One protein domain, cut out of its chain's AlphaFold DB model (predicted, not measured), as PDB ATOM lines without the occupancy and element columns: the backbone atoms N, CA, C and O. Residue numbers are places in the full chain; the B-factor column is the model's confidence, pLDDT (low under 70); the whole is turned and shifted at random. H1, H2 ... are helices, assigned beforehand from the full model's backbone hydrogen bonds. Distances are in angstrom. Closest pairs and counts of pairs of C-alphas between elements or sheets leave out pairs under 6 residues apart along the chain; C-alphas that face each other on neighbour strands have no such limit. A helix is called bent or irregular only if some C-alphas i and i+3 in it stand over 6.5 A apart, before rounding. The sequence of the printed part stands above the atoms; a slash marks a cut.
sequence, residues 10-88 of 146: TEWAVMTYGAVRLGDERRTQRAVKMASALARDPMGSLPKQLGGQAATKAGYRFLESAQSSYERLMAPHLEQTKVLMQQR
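This is residues 10 to 88 of the 146 residues of the protein "Transposase" of Ktedonobacteraceae bacterium (UniProt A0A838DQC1). A small body of helices runs out into an arm: the longest helix, H5, starts at the body, kinks, and its last part sticks out with residues 81 to 88, of which 81 to 86 belong to H5. In the body H2 is in the middle, with H1 crossing it on one side and the short H3 packed near its end on the other; H4 follows H3, and H5 meets the body at H1. The printed part has 79 residues with five named helices, in the order H1, H2, H3, H4, H5 along the chain, and no named strand; the class is all helix. The whole is compact, with a radius of gyration of the C-alphas of 13.4 A, yet its outline is elongated, 45 by 26 by 17 A, and the free arm adds to the length, the body without it spanning 32 by 23 by 17 A.

H5 is residues 70 to 86, Tyr 70 to Gln 86, and measures 24.2 A from first to last C-alpha; C-alpha 70 is at (214.043, 269.654, 181.487) and C-alpha 86 at (224.141, 248.819, 174.589). H5 has a kink of 32 degrees near residue 77 and is irregular: C-alphas 73 and 76 are 7.2 A apart, where about 5 A is found in a regular helix, and its line is a rough one. H1 is residues 10 to 17, 10.3 A long, and begins with C-alpha 10 at (203.655, 263.129, 165.280). H2 is residues 25 to 40, 22.9 A long. H3 is residues 46 to 50, five residues and 6.0 A. H4 is residues 53 to 63, 15.4 A long.

H5 touches H1 with its residues 73 to 77 alone; the closest C-alphas are those of Thr 16 and His 77, 6.1 A apart, and the two lines are about perpendicular at 84 degrees. H1 touches H2, with 15 pairs of C-alphas within 8 A, the closest being those of Thr 10 and Ser 36 at 4.9 A. These two run opposite ways at a steep tilt of 53 degrees. H2 touches H3 with its residues 34 to 40 alone, the closest C-alphas being those of Ala 37 and Gln 49, 5.5 A apart. H3 touches H4, the closest C-alphas being those of Pro 47 and Thr 56 at 5.2 A. H2 and H4 are close but not clearly touching: the closest C-alphas, those of Met 34 and Gly 59, are 7.3 A apart, and the lines are only just about perpendicular at 71 degrees. H2 and H5 are only just apart, with their closest C-alphas 8.2 A from each other. H4 and H5 are apart too, though they follow each other in the chain. In H1, H2, H3 and H4 every O i to N i+4 pair is within hydrogen-bond range; in H5, 11 of 13 are.

The two C-alphas farthest apart in the domain are those of Gln 53 and Arg 88, at 45.7 A; the first and last printed C-alphas, Thr 10 and Arg 88, are 27.3 A apart. The printed part, residues 10 to 88 of a full chain of 146 residues, has no cut. The links from H2 to H3 and from H3 to H4 are tight, those from H1 to H2 and from H4 to H5 are short, and no link is long. The mean pLDDT of the printed part is 94.3, and no printed residue is under 70.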
ATOM      1  N   THR A  10     204.460 263.770 164.234       96.25
ATOM      2  CA  THR A  10     203.655 263.129 165.280       96.25
ATOM      3  C   THR A  10     204.303 261.845 165.786       96.25
ATOM      4  O   THR A  10     204.428 261.674 166.995       96.25
ATOM      5  N   GLU A  11     204.732 260.955 164.890       95.75
ATOM      6  CA  GLU A  11     205.404 259.704 165.262       95.75
ATOM      7  C   GLU A  11     206.685 259.975 166.045       95.75
ATOM      8  O   GLU A  11     206.880 259.403 167.115       95.75
ATOM      9  N   TRP A  12     207.516 260.904 165.563       94.44
ATOM     10  CA  TRP A  12     208.717 261.329 166.278       94.44
ATOM     11  C   TRP A  12     208.387 261.847 167.685       94.44
ATOM     12  O   TRP A  12     209.035 261.455 168.661       94.44
ATOM     13  N   ALA A  13     207.355 262.685 167.816       96.31
ATOM     14  CA  ALA A  13     206.955 263.241 169.104       96.31
ATOM     15  C   ALA A  13     206.442 262.163 170.071       96.31
ATOM     16  O   ALA A  13     206.768 262.202 171.256       96.31
ATOM     17  N   VAL A  14     205.676 261.184 169.579       96.00
ATOM     18  CA  VAL A  14     205.211 260.039 170.379       96.00
ATOM     19  C   VAL A  14     206.393 259.182 170.821       96.00
ATOM     20  O   VAL A  14     206.489 258.845 171.999       96.00
ATOM     21  N   MET A  15     207.320 258.868 169.915       93.69
ATOM     22  CA  MET A  15     208.510 258.080 170.245       93.69
ATOM     23  C   MET A  15     209.386 258.772 171.296       93.69
ATOM     24  O   MET A  15     209.890 258.111 172.200       93.69
ATOM     25  N   THR A  16     209.542 260.093 171.200       92.75
ATOM     26  CA  THR A  16     210.437 260.867 172.071       92.75
ATOM     27  C   THR A  16     209.795 261.180 173.424       92.75
ATOM     28  O   THR A  16     210.423 260.998 174.466       92.75
ATOM     29  N   TYR A  17     208.530 261.619 173.431       95.50
ATOM     30  CA  TYR A  17     207.871 262.163 174.624       95.50
ATOM     31  C   TYR A  17     206.728 261.297 175.174       95.50
ATOM     32  O   TYR A  17     206.239 261.559 176.273       95.50
ATOM     33  N   GLY A  18     206.296 260.253 174.463       95.44
ATOM     34  CA  GLY A  18     205.153 259.422 174.866       95.44
ATOM     35  C   GLY A  18     205.373 258.644 176.166       95.44
ATOM     36  O   GLY A  18     204.416 258.353 176.875       95.44
ATOM     37  N   ALA A  19     206.630 258.362 176.518       95.50
ATOM     38  CA  ALA A  19     207.001 257.672 177.755       95.50
ATOM     39  C   ALA A  19     207.333 258.622 178.925       95.50
ATOM     40  O   ALA A  19     207.729 258.160 180.000       95.50
ATOM     41  N   VAL A  20     207.209 259.942 178.742       96.19
ATOM     42  CA  VAL A  20     207.543 260.920 179.787       96.19
ATOM     43  C   VAL A  20     206.560 260.797 180.952       96.19
ATOM     44  O   VAL A  20     205.342 260.779 180.768       96.19
ATOM     45  N   ARG A  21     207.087 260.779 182.179       94.69
ATOM     46  CA  ARG A  21     206.298 260.715 183.417       94.69
ATOM     47  C   ARG A  21     206.202 262.099 184.062       94.69
ATOM     48  O   ARG A  21     207.101 262.514 184.784       94.69
ATOM     49  N   LEU A  22     205.093 262.804 183.818       95.44
ATOM     50  CA  LEU A  22     204.840 264.169 184.328       95.44
ATOM     51  C   LEU A  22     203.813 264.223 185.481       95.44
ATOM     52  O   LEU A  22     203.264 265.285 185.794       95.44
ATOM     53  N   GLY A  23     203.520 263.068 186.087       92.69
ATOM     54  CA  GLY A  23     202.560 262.899 187.187       92.69
ATOM     55  C   GLY A  23     201.083 262.871 186.771       92.69
ATOM     56  O   GLY A  23     200.259 262.389 187.535       92.69
ATOM     57  N   ASP A  24     200.749 263.339 185.566       94.56
ATOM     58  CA  ASP A  24     199.405 263.282 184.981       94.56
ATOM     59  C   ASP A  24     199.534 262.965 183.485       94.56
ATOM     60  O   ASP A  24     200.312 263.609 182.773       94.56
ATOM     61  N   GLU A  25     198.763 261.991 183.003       94.00
ATOM     62  CA  GLU A  25     198.753 261.569 181.600       94.00
ATOM     63  C   GLU A  25     198.442 262.734 180.646       94.00
ATOM     64  O   GLU A  25     199.055 262.863 179.583       94.00
ATOM     65  N   ARG A  26     197.569 263.666 181.051       93.75
ATOM     66  CA  ARG A  26     197.213 264.851 180.254       93.75
ATOM     67  C   ARG A  26     198.414 265.757 179.999       93.75
ATOM     68  O   ARG A  26     198.454 266.457 178.984       93.75
ATOM     69  N   ARG A  27     199.397 265.781 180.906       94.88
ATOM     70  CA  ARG A  27     200.648 266.529 180.700       94.88
ATOM     71  C   ARG A  27     201.537 265.822 179.690       94.88
ATOM     72  O   ARG A  27     202.082 266.492 178.820       94.88
ATOM     73  N   THR A  28     201.636 264.497 179.756       96.56
ATOM     74  CA  THR A  28     202.384 263.702 178.771       96.56
ATOM     75  C   THR A  28     201.782 263.854 177.373       96.56
ATOM     76  O   THR A  28     202.494 264.179 176.425       96.56
ATOM     77  N   GLN A  29     200.455 263.760 177.246       95.88
ATOM     78  CA  GLN A  29     199.748 264.016 175.985       95.88
ATOM     79  C   GLN A  29     200.008 265.440 175.458       95.88
ATOM     80  O   GLN A  29     200.207 265.646 174.259       95.88
ATOM     81  N   ARG A  30     200.053 266.440 176.351       95.50
ATOM     82  CA  ARG A  30     200.391 267.823 175.982       95.50
ATOM     83  C   ARG A  30     201.835 267.960 175.505       95.50
ATOM     84  O   ARG A  30     202.043 268.654 174.515       95.50
ATOM     85  N   ALA A  31     202.789 267.287 176.148       96.81
ATOM     86  CA  ALA A  31     204.191 267.267 175.731       96.81
ATOM     87  C   ALA A  31     204.329 266.745 174.293       96.81
ATOM     88  O   ALA A  31     204.919 267.416 173.450       96.81
ATOM     89  N   VAL A  32     203.685 265.612 173.988       97.00
ATOM     90  CA  VAL A  32     203.652 265.033 172.634       97.00
ATOM     91  C   VAL A  32     203.020 265.999 171.629       97.00
ATOM     92  O   VAL A  32     203.575 266.230 170.556       97.00
ATOM     93  N   LYS A  33     201.878 266.613 171.970       95.94
ATOM     94  CA  LYS A  33     201.201 267.571 171.080       95.94
ATOM     95  C   LYS A  33     202.069 268.795 170.785       95.94
ATOM     96  O   LYS A  33     202.133 269.222 169.634       95.94
ATOM     97  N   MET A  34     202.722 269.349 171.805       96.00
ATOM     98  CA  MET A  34     203.627 270.487 171.647       96.00
ATOM     99  C   MET A  34     204.836 270.106 170.797       96.00
ATOM    100  O   MET A  34     205.077 270.759 169.791       96.00
ATOM    101  N   ALA A  35     205.530 269.015 171.125       96.12
ATOM    102  CA  ALA A  35     206.677 268.543 170.354       96.12
ATOM    103  C   ALA A  35     206.322 268.312 168.877       96.12
ATOM    104  O   ALA A  35     207.042 268.759 167.989       96.12
ATOM    105  N   SER A  36     205.166 267.700 168.602       97.00
ATOM    106  CA  SER A  36     204.676 267.505 167.236       97.00
ATOM    107  C   SER A  36     204.429 268.830 166.507       97.00
ATOM    108  O   SER A  36     204.781 268.957 165.338       97.00
ATOM    109  N   ALA A  37     203.847 269.830 167.179       95.94
ATOM    110  CA  ALA A  37     203.622 271.153 166.599       95.94
ATOM    111  C   ALA A  37     204.939 271.893 166.308       95.94
ATOM    112  O   ALA A  37     205.106 272.425 165.212       95.94
ATOM    113  N   LEU A  38     205.885 271.863 167.251       95.75
ATOM    114  CA  LEU A  38     207.212 272.464 167.101       95.75
ATOM    115  C   LEU A  38     207.996 271.802 165.960       95.75
ATOM    116  O   LEU A  38     208.604 272.496 165.155       95.75
ATOM    117  N   ALA A  39     207.932 270.476 165.832       95.88
ATOM    118  CA  ALA A  39     208.621 269.746 164.768       95.88
ATOM    119  C   ALA A  39     208.043 270.002 163.363       95.88
ATOM    120  O   ALA A  39     208.765 269.852 162.380       95.88
ATOM    121  N   ARG A  40     206.763 270.390 163.241       95.50
ATOM    122  CA  ARG A  40     206.149 270.727 161.941       95.50
ATOM    123  C   ARG A  40     206.568 272.095 161.405       95.50
ATOM    124  O   ARG A  40     206.615 272.262 160.192       95.50
ATOM    125  N   ASP A  41     206.840 273.058 162.282       94.81
ATOM    126  CA  ASP A  41     207.310 274.399 161.908       94.81
ATOM    127  C   ASP A  41     208.399 274.866 162.886       94.81
ATOM    128  O   ASP A  41     208.123 275.719 163.734       94.81
ATOM    129  N   PRO A  42     209.629 274.317 162.816       94.06
ATOM    130  CA  PRO A  42     210.676 274.585 163.808       94.06
ATOM    131  C   PRO A  42     211.065 276.061 163.928       94.06
ATOM    132  O   PRO A  42     211.527 276.487 164.980       94.06
ATOM    133  N   MET A  43     210.865 276.840 162.860       95.81
ATOM    134  CA  MET A  43     211.172 278.276 162.802       95.81
ATOM    135  C   MET A  43     209.983 279.157 163.216       95.81
ATOM    136  O   MET A  43     210.102 280.380 163.289       95.81
ATOM    137  N   GLY A  44     208.815 278.560 163.461       93.88
ATOM    138  CA  GLY A  44     207.626 279.265 163.913       93.88
ATOM    139  C   GLY A  44     207.735 279.720 165.367       93.88
ATOM    140  O   GLY A  44     208.339 279.068 166.212       93.88
ATOM    141  N   SER A  45     207.085 280.836 165.694       94.75
ATOM    142  CA  SER A  45     206.887 281.221 167.092       94.75
ATOM    143  C   SER A  45     205.906 280.263 167.782       94.75
ATOM    144  O   SER A  45     205.023 279.699 167.130       94.75
ATOM    145  N   LEU A  46     205.988 280.127 169.113       93.06
ATOM    146  CA  LEU A  46     205.043 279.299 169.880       93.06
ATOM    147  C   LEU A  46     203.565 279.623 169.572       93.06
ATOM    148  O   LEU A  46     202.790 278.685 169.374       93.06
ATOM    149  N   PRO A  47     203.137 280.901 169.461       95.12
ATOM    150  CA  PRO A  47     201.764 281.211 169.069       95.12
ATOM    151  C   PRO A  47     201.375 280.687 167.682       95.12
ATOM    152  O   PRO A  47     200.270 280.165 167.514       95.12
ATOM    153  N   LYS A  48     202.284 280.793 166.702       95.31
ATOM    154  CA  LYS A  48     202.070 280.300 165.334       95.31
ATOM    155  C   LYS A  48     201.976 278.774 165.314       95.31
ATOM    156  O   LYS A  48     201.040 278.231 164.739       95.31
ATOM    157  N   GLN A  49     202.899 278.095 165.993       95.94
ATOM    158  CA  GLN A  49     202.951 276.633 166.070       95.94
ATOM    159  C   GLN A  49     201.719 276.040 166.774       95.94
ATOM    160  O   GLN A  49     201.222 274.988 166.377       95.94
ATOM    161  N   LEU A  50     201.215 276.698 167.825       94.69
ATOM    162  CA  LEU A  50     200.124 276.173 168.657       94.69
ATOM    163  C   LEU A  50     198.718 276.573 168.175       94.69
ATOM    164  O   LEU A  50     197.737 275.998 168.651       94.69
ATOM    165  N   GLY A  51     198.606 277.507 167.225       86.31
ATOM    166  CA  GLY A  51     197.383 277.737 166.444       86.31
ATOM    167  C   GLY A  51     196.218 278.402 167.189       86.31
ATOM    168  O   GLY A  51     195.066 278.205 166.811       86.31
ATOM    169  N   GLY A  52     196.475 279.175 168.252       89.81
ATOM    170  CA  GLY A  52     195.430 279.961 168.926       89.81
ATOM    171  C   GLY A  52     195.785 280.422 170.340       89.81
ATOM    172  O   GLY A  52     196.672 279.864 170.988       89.81
ATOM    173  N   GLN A  53     195.071 281.427 170.858       92.44
ATOM    174  CA  GLN A  53     195.382 282.059 172.151       92.44
ATOM    175  C   GLN A  53     195.309 281.074 173.330       92.44
ATOM    176  O   GLN A  53     196.216 281.026 174.161       92.44
ATOM    177  N   ALA A  54     194.256 280.251 173.391       93.75
ATOM    178  CA  ALA A  54     194.084 279.266 174.459       93.75
ATOM    179  C   ALA A  54     195.193 278.198 174.442       93.75
ATOM    180  O   ALA A  54     195.756 277.870 175.488       93.75
ATOM    181  N   ALA A  55     195.546 277.696 173.254       93.31
ATOM    182  CA  ALA A  55     196.614 276.716 173.077       93.31
ATOM    183  C   ALA A  55     197.986 277.308 173.430       93.31
ATOM    184  O   ALA A  55     198.748 276.685 174.164       93.31
ATOM    185  N   THR A  56     198.244 278.543 173.000       95.31
ATOM    186  CA  THR A  56     199.459 279.305 173.316       95.31
ATOM    187  C   THR A  56     199.626 279.493 174.820       95.31
ATOM    188  O   THR A  56     200.662 279.143 175.382       95.31
ATOM    189  N   LYS A  57     198.579 279.966 175.512       95.12
ATOM    190  CA  LYS A  57     198.601 280.150 176.971       95.12
ATOM    191  C   LYS A  57     198.819 278.832 177.709       95.12
ATOM    192  O   LYS A  57     199.529 278.791 178.709       95.12
ATOM    193  N   ALA A  58     198.213 277.748 177.229       93.38
ATOM    194  CA  ALA A  58     198.431 276.426 177.800       93.38
ATOM    195  C   ALA A  58     199.858 275.908 177.551       93.38
ATOM    196  O   ALA A  58     200.392 275.210 178.408       93.38
ATOM    197  N   GLY A  59     200.464 276.260 176.412       94.62
ATOM    198  CA  GLY A  59     201.863 275.981 176.099       94.62
ATOM    199  C   GLY A  59     202.816 276.689 177.057       94.62
ATOM    200  O   GLY A  59     203.638 276.029 177.679       94.62
ATOM    201  N   TYR A  60     202.645 277.996 177.273       94.44
ATOM    202  CA  TYR A  60     203.456 278.735 178.250       94.44
ATOM    203  C   TYR A  60     203.315 278.172 179.668       94.44
ATOM    204  O   TYR A  60     204.315 277.837 180.290       94.44
ATOM    205  N   ARG A  61     202.084 277.925 180.136       94.44
ATOM    206  CA  ARG A  61     201.843 277.294 181.450       94.44
ATOM    207  C   ARG A  61     202.483 275.916 181.588       94.44
ATOM    208  O   ARG A  61     202.825 275.505 182.692       94.44
ATOM    209  N   PHE A  62     202.573 275.170 180.489       95.19
ATOM    210  CA  PHE A  62     203.268 273.892 180.474       95.19
ATOM    211  C   PHE A  62     204.780 274.099 180.616       95.19
ATOM    212  O   PHE A  62     205.388 273.455 181.461       95.19
ATOM    213  N   LEU A  63     205.380 275.020 179.863       92.56
ATOM    214  CA  LEU A  63     206.821 275.296 179.936       92.56
ATOM    215  C   LEU A  63     207.254 275.904 181.282       92.56
ATOM    216  O   LEU A  63     208.352 275.630 181.746       92.56
ATOM    217  N   GLU A  64     206.384 276.670 181.939       91.94
ATOM    218  CA  GLU A  64     206.635 277.268 183.261       91.94
ATOM    219  C   GLU A  64     206.406 276.293 184.430       91.94
ATOM    220  O   GLU A  64     206.729 276.595 185.580       91.94
ATOM    221  N   SER A  65     205.810 275.123 184.183       93.81
ATOM    222  CA  SER A  65     205.488 274.192 185.261       93.81
ATOM    223  C   SER A  65     206.715 273.398 185.701       93.81
ATOM    224  O   SER A  65     207.297 272.651 184.919       93.81
ATOM    225  N   ALA A  66     207.007 273.410 187.006       90.75
ATOM    226  CA  ALA A  66     208.019 272.538 187.617       90.75
ATOM    227  C   ALA A  66     207.772 271.035 187.364       90.75
ATOM    228  O   ALA A  66     208.659 270.202 187.539       90.75
ATOM    229  N   GLN A  67     206.552 270.664 186.964       92.12
ATOM    230  CA  GLN A  67     206.206 269.279 186.672       92.12
ATOM    231  C   GLN A  67     206.718 268.809 185.309       92.12
ATOM    232  O   GLN A  67     206.866 267.601 185.134       92.12
ATOM    233  N   SER A  68     207.025 269.740 184.405       92.81
ATOM    234  CA  SER A  68     207.577 269.556 183.054       92.81
ATOM    235  C   SER A  68     208.993 270.128 182.957       92.81
ATOM    236  O   SER A  68     209.358 270.757 181.968       92.81
ATOM    237  N   SER A  69     209.802 269.885 183.992       93.12
ATOM    238  CA  SER A  69     211.215 270.260 183.993       93.12
ATOM    239  C   SER A  69     211.993 269.582 182.857       93.12
ATOM    240  O   SER A  69     211.597 268.528 182.340       93.12
ATOM    241  N   TYR A  70     213.131 270.178 182.500       91.94
ATOM    242  CA  TYR A  70     214.043 269.654 181.487       91.94
ATOM    243  C   TYR A  70     214.436 268.197 181.768       91.94
ATOM    244  O   TYR A  70     214.321 267.343 180.890       91.94
ATOM    245  N   GLU A  71     214.811 267.884 183.009       94.25
ATOM    246  CA  GLU A  71     215.265 266.552 183.420       94.25
ATOM    247  C   GLU A  71     214.176 265.507 183.186       94.25
ATOM    248  O   GLU A  71     214.447 264.413 182.694       94.25
ATOM    249  N   ARG A  72     212.919 265.849 183.499       94.88
ATOM    250  CA  ARG A  72     211.782 264.942 183.310       94.88
ATOM    251  C   ARG A  72     211.483 264.718 181.838       94.88
ATOM    252  O   ARG A  72     211.245 263.579 181.446       94.88
ATOM    253  N   LEU A  73     211.504 265.783 181.036       95.50
ATOM    254  CA  LEU A  73     211.284 265.701 179.592       95.50
ATOM    255  C   LEU A  73     212.391 264.899 178.891       95.50
ATOM    256  O   LEU A  73     212.091 264.156 177.959       95.50
ATOM    257  N   MET A  74     213.642 265.009 179.350       95.31
ATOM    258  CA  MET A  74     214.799 264.323 178.760       95.31
ATOM    259  C   MET A  74     215.022 262.901 179.261       95.31
ATOM    260  O   MET A  74     215.615 262.102 178.540       95.31
ATOM    261  N   ALA A  75     214.534 262.549 180.453       94.50
ATOM    262  CA  ALA A  75     214.712 261.220 181.037       94.50
ATOM    263  C   ALA A  75     214.437 260.053 180.060       94.50
ATOM    264  O   ALA A  75     215.327 259.216 179.897       94.50
ATOM    265  N   PRO A  76     213.284 259.972 179.359       93.06
ATOM    266  CA  PRO A  76     213.044 258.860 178.440       93.06
ATOM    267  C   PRO A  76     213.987 258.871 177.237       93.06
ATOM    268  O   PRO A  76     214.407 257.803 176.800       93.06
ATOM    269  N   HIS A  77     214.374 260.044 176.732       91.62
ATOM    270  CA  HIS A  77     215.316 260.152 175.620       91.62
ATOM    271  C   HIS A  77     216.721 259.657 176.008       91.62
ATOM    272  O   HIS A  77     217.366 258.931 175.247       91.62
ATOM    273  N   LEU A  78     217.174 259.985 177.222       92.31
ATOM    274  CA  LEU A  78     218.440 259.491 177.766       92.31
ATOM    275  C   LEU A  78     218.416 257.969 177.946       92.31
ATOM    276  O   LEU A  78     219.370 257.296 177.558       92.31
ATOM    277  N   GLU A  79     217.329 257.408 178.480       93.38
ATOM    278  CA  GLU A  79     217.190 255.954 178.625       93.38
ATOM    279  C   GLU A  79     217.131 255.235 177.272       93.38
ATOM    280  O   GLU A  79     217.819 254.235 177.072       93.38
ATOM    281  N   GLN A  80     216.398 255.779 176.296       90.94
ATOM    282  CA  GLN A  80     216.390 255.264 174.921       90.94
ATOM    283  C   GLN A  80     217.793 255.270 174.312       90.94
ATOM    284  O   GLN A  80     218.215 254.280 173.715       90.94
ATOM    285  N   THR A  81     218.538 256.359 174.505       91.94
ATOM    286  CA  THR A  81     219.919 256.481 174.021       91.94
ATOM    287  C   THR A  81     220.815 255.422 174.662       91.94
ATOM    288  O   THR A  81     221.522 254.718 173.945       91.94
ATOM    289  N   LYS A  82     220.728 255.213 175.984       93.38
ATOM    290  CA  LYS A  82     221.480 254.158 176.690       93.38
ATOM    291  C   LYS A  82     221.158 252.759 176.162       93.38
ATOM    292  O   LYS A  82     222.076 251.983 175.903       93.38
ATOM    293  N   VAL A  83     219.876 252.442 175.965       93.00
ATOM    294  CA  VAL A  83     219.444 251.149 175.408       93.00
ATOM    295  C   VAL A  83     220.008 250.948 174.001       93.00
ATOM    296  O   VAL A  83     220.541 249.883 173.692       93.00
ATOM    297  N   LEU A  84     219.958 251.977 173.150       91.25
ATOM    298  CA  LEU A  84     220.521 251.915 171.799       91.25
ATOM    299  C   LEU A  84     222.046 251.763 171.813       91.25
ATOM    300  O   LEU A  84     222.586 251.023 170.993       91.25
ATOM    301  N   MET A  85     222.741 252.420 172.744       94.56
ATOM    302  CA  MET A  85     224.192 252.299 172.915       94.56
ATOM    303  C   MET A  85     224.606 250.870 173.279       94.56
ATOM    304  O   MET A  85     225.560 250.354 172.703       94.56
ATOM    305  N   GLN A  86     223.866 250.203 174.173       95.19
ATOM    306  CA  GLN A  86     224.141 248.819 174.589       95.19
ATOM    307  C   GLN A  86     224.052 247.808 173.435       95.19
ATOM    308  O   GLN A  86     224.660 246.742 173.498       95.19
ATOM    309  N   GLN A  87     223.330 248.139 172.363       95.06
ATOM    310  CA  GLN A  87     223.185 247.292 171.176       95.06
ATOM    311  C   GLN A  87     224.338 247.449 170.170       95.06
ATOM    312  O   GLN A  87     224.365 246.769 169.140       95.06
ATOM    313  N   ARG A  88     225.288 248.364 170.411       94.50
ATOM    314  CA  ARG A  88     226.401 248.651 169.497       94.50
ATOM    315  C   ARG A  88     227.720 248.163 170.087       94.50
ATOM    316  O   ARG A  88     228.016 248.389 171.251       94.50
TER     317      ARG A  88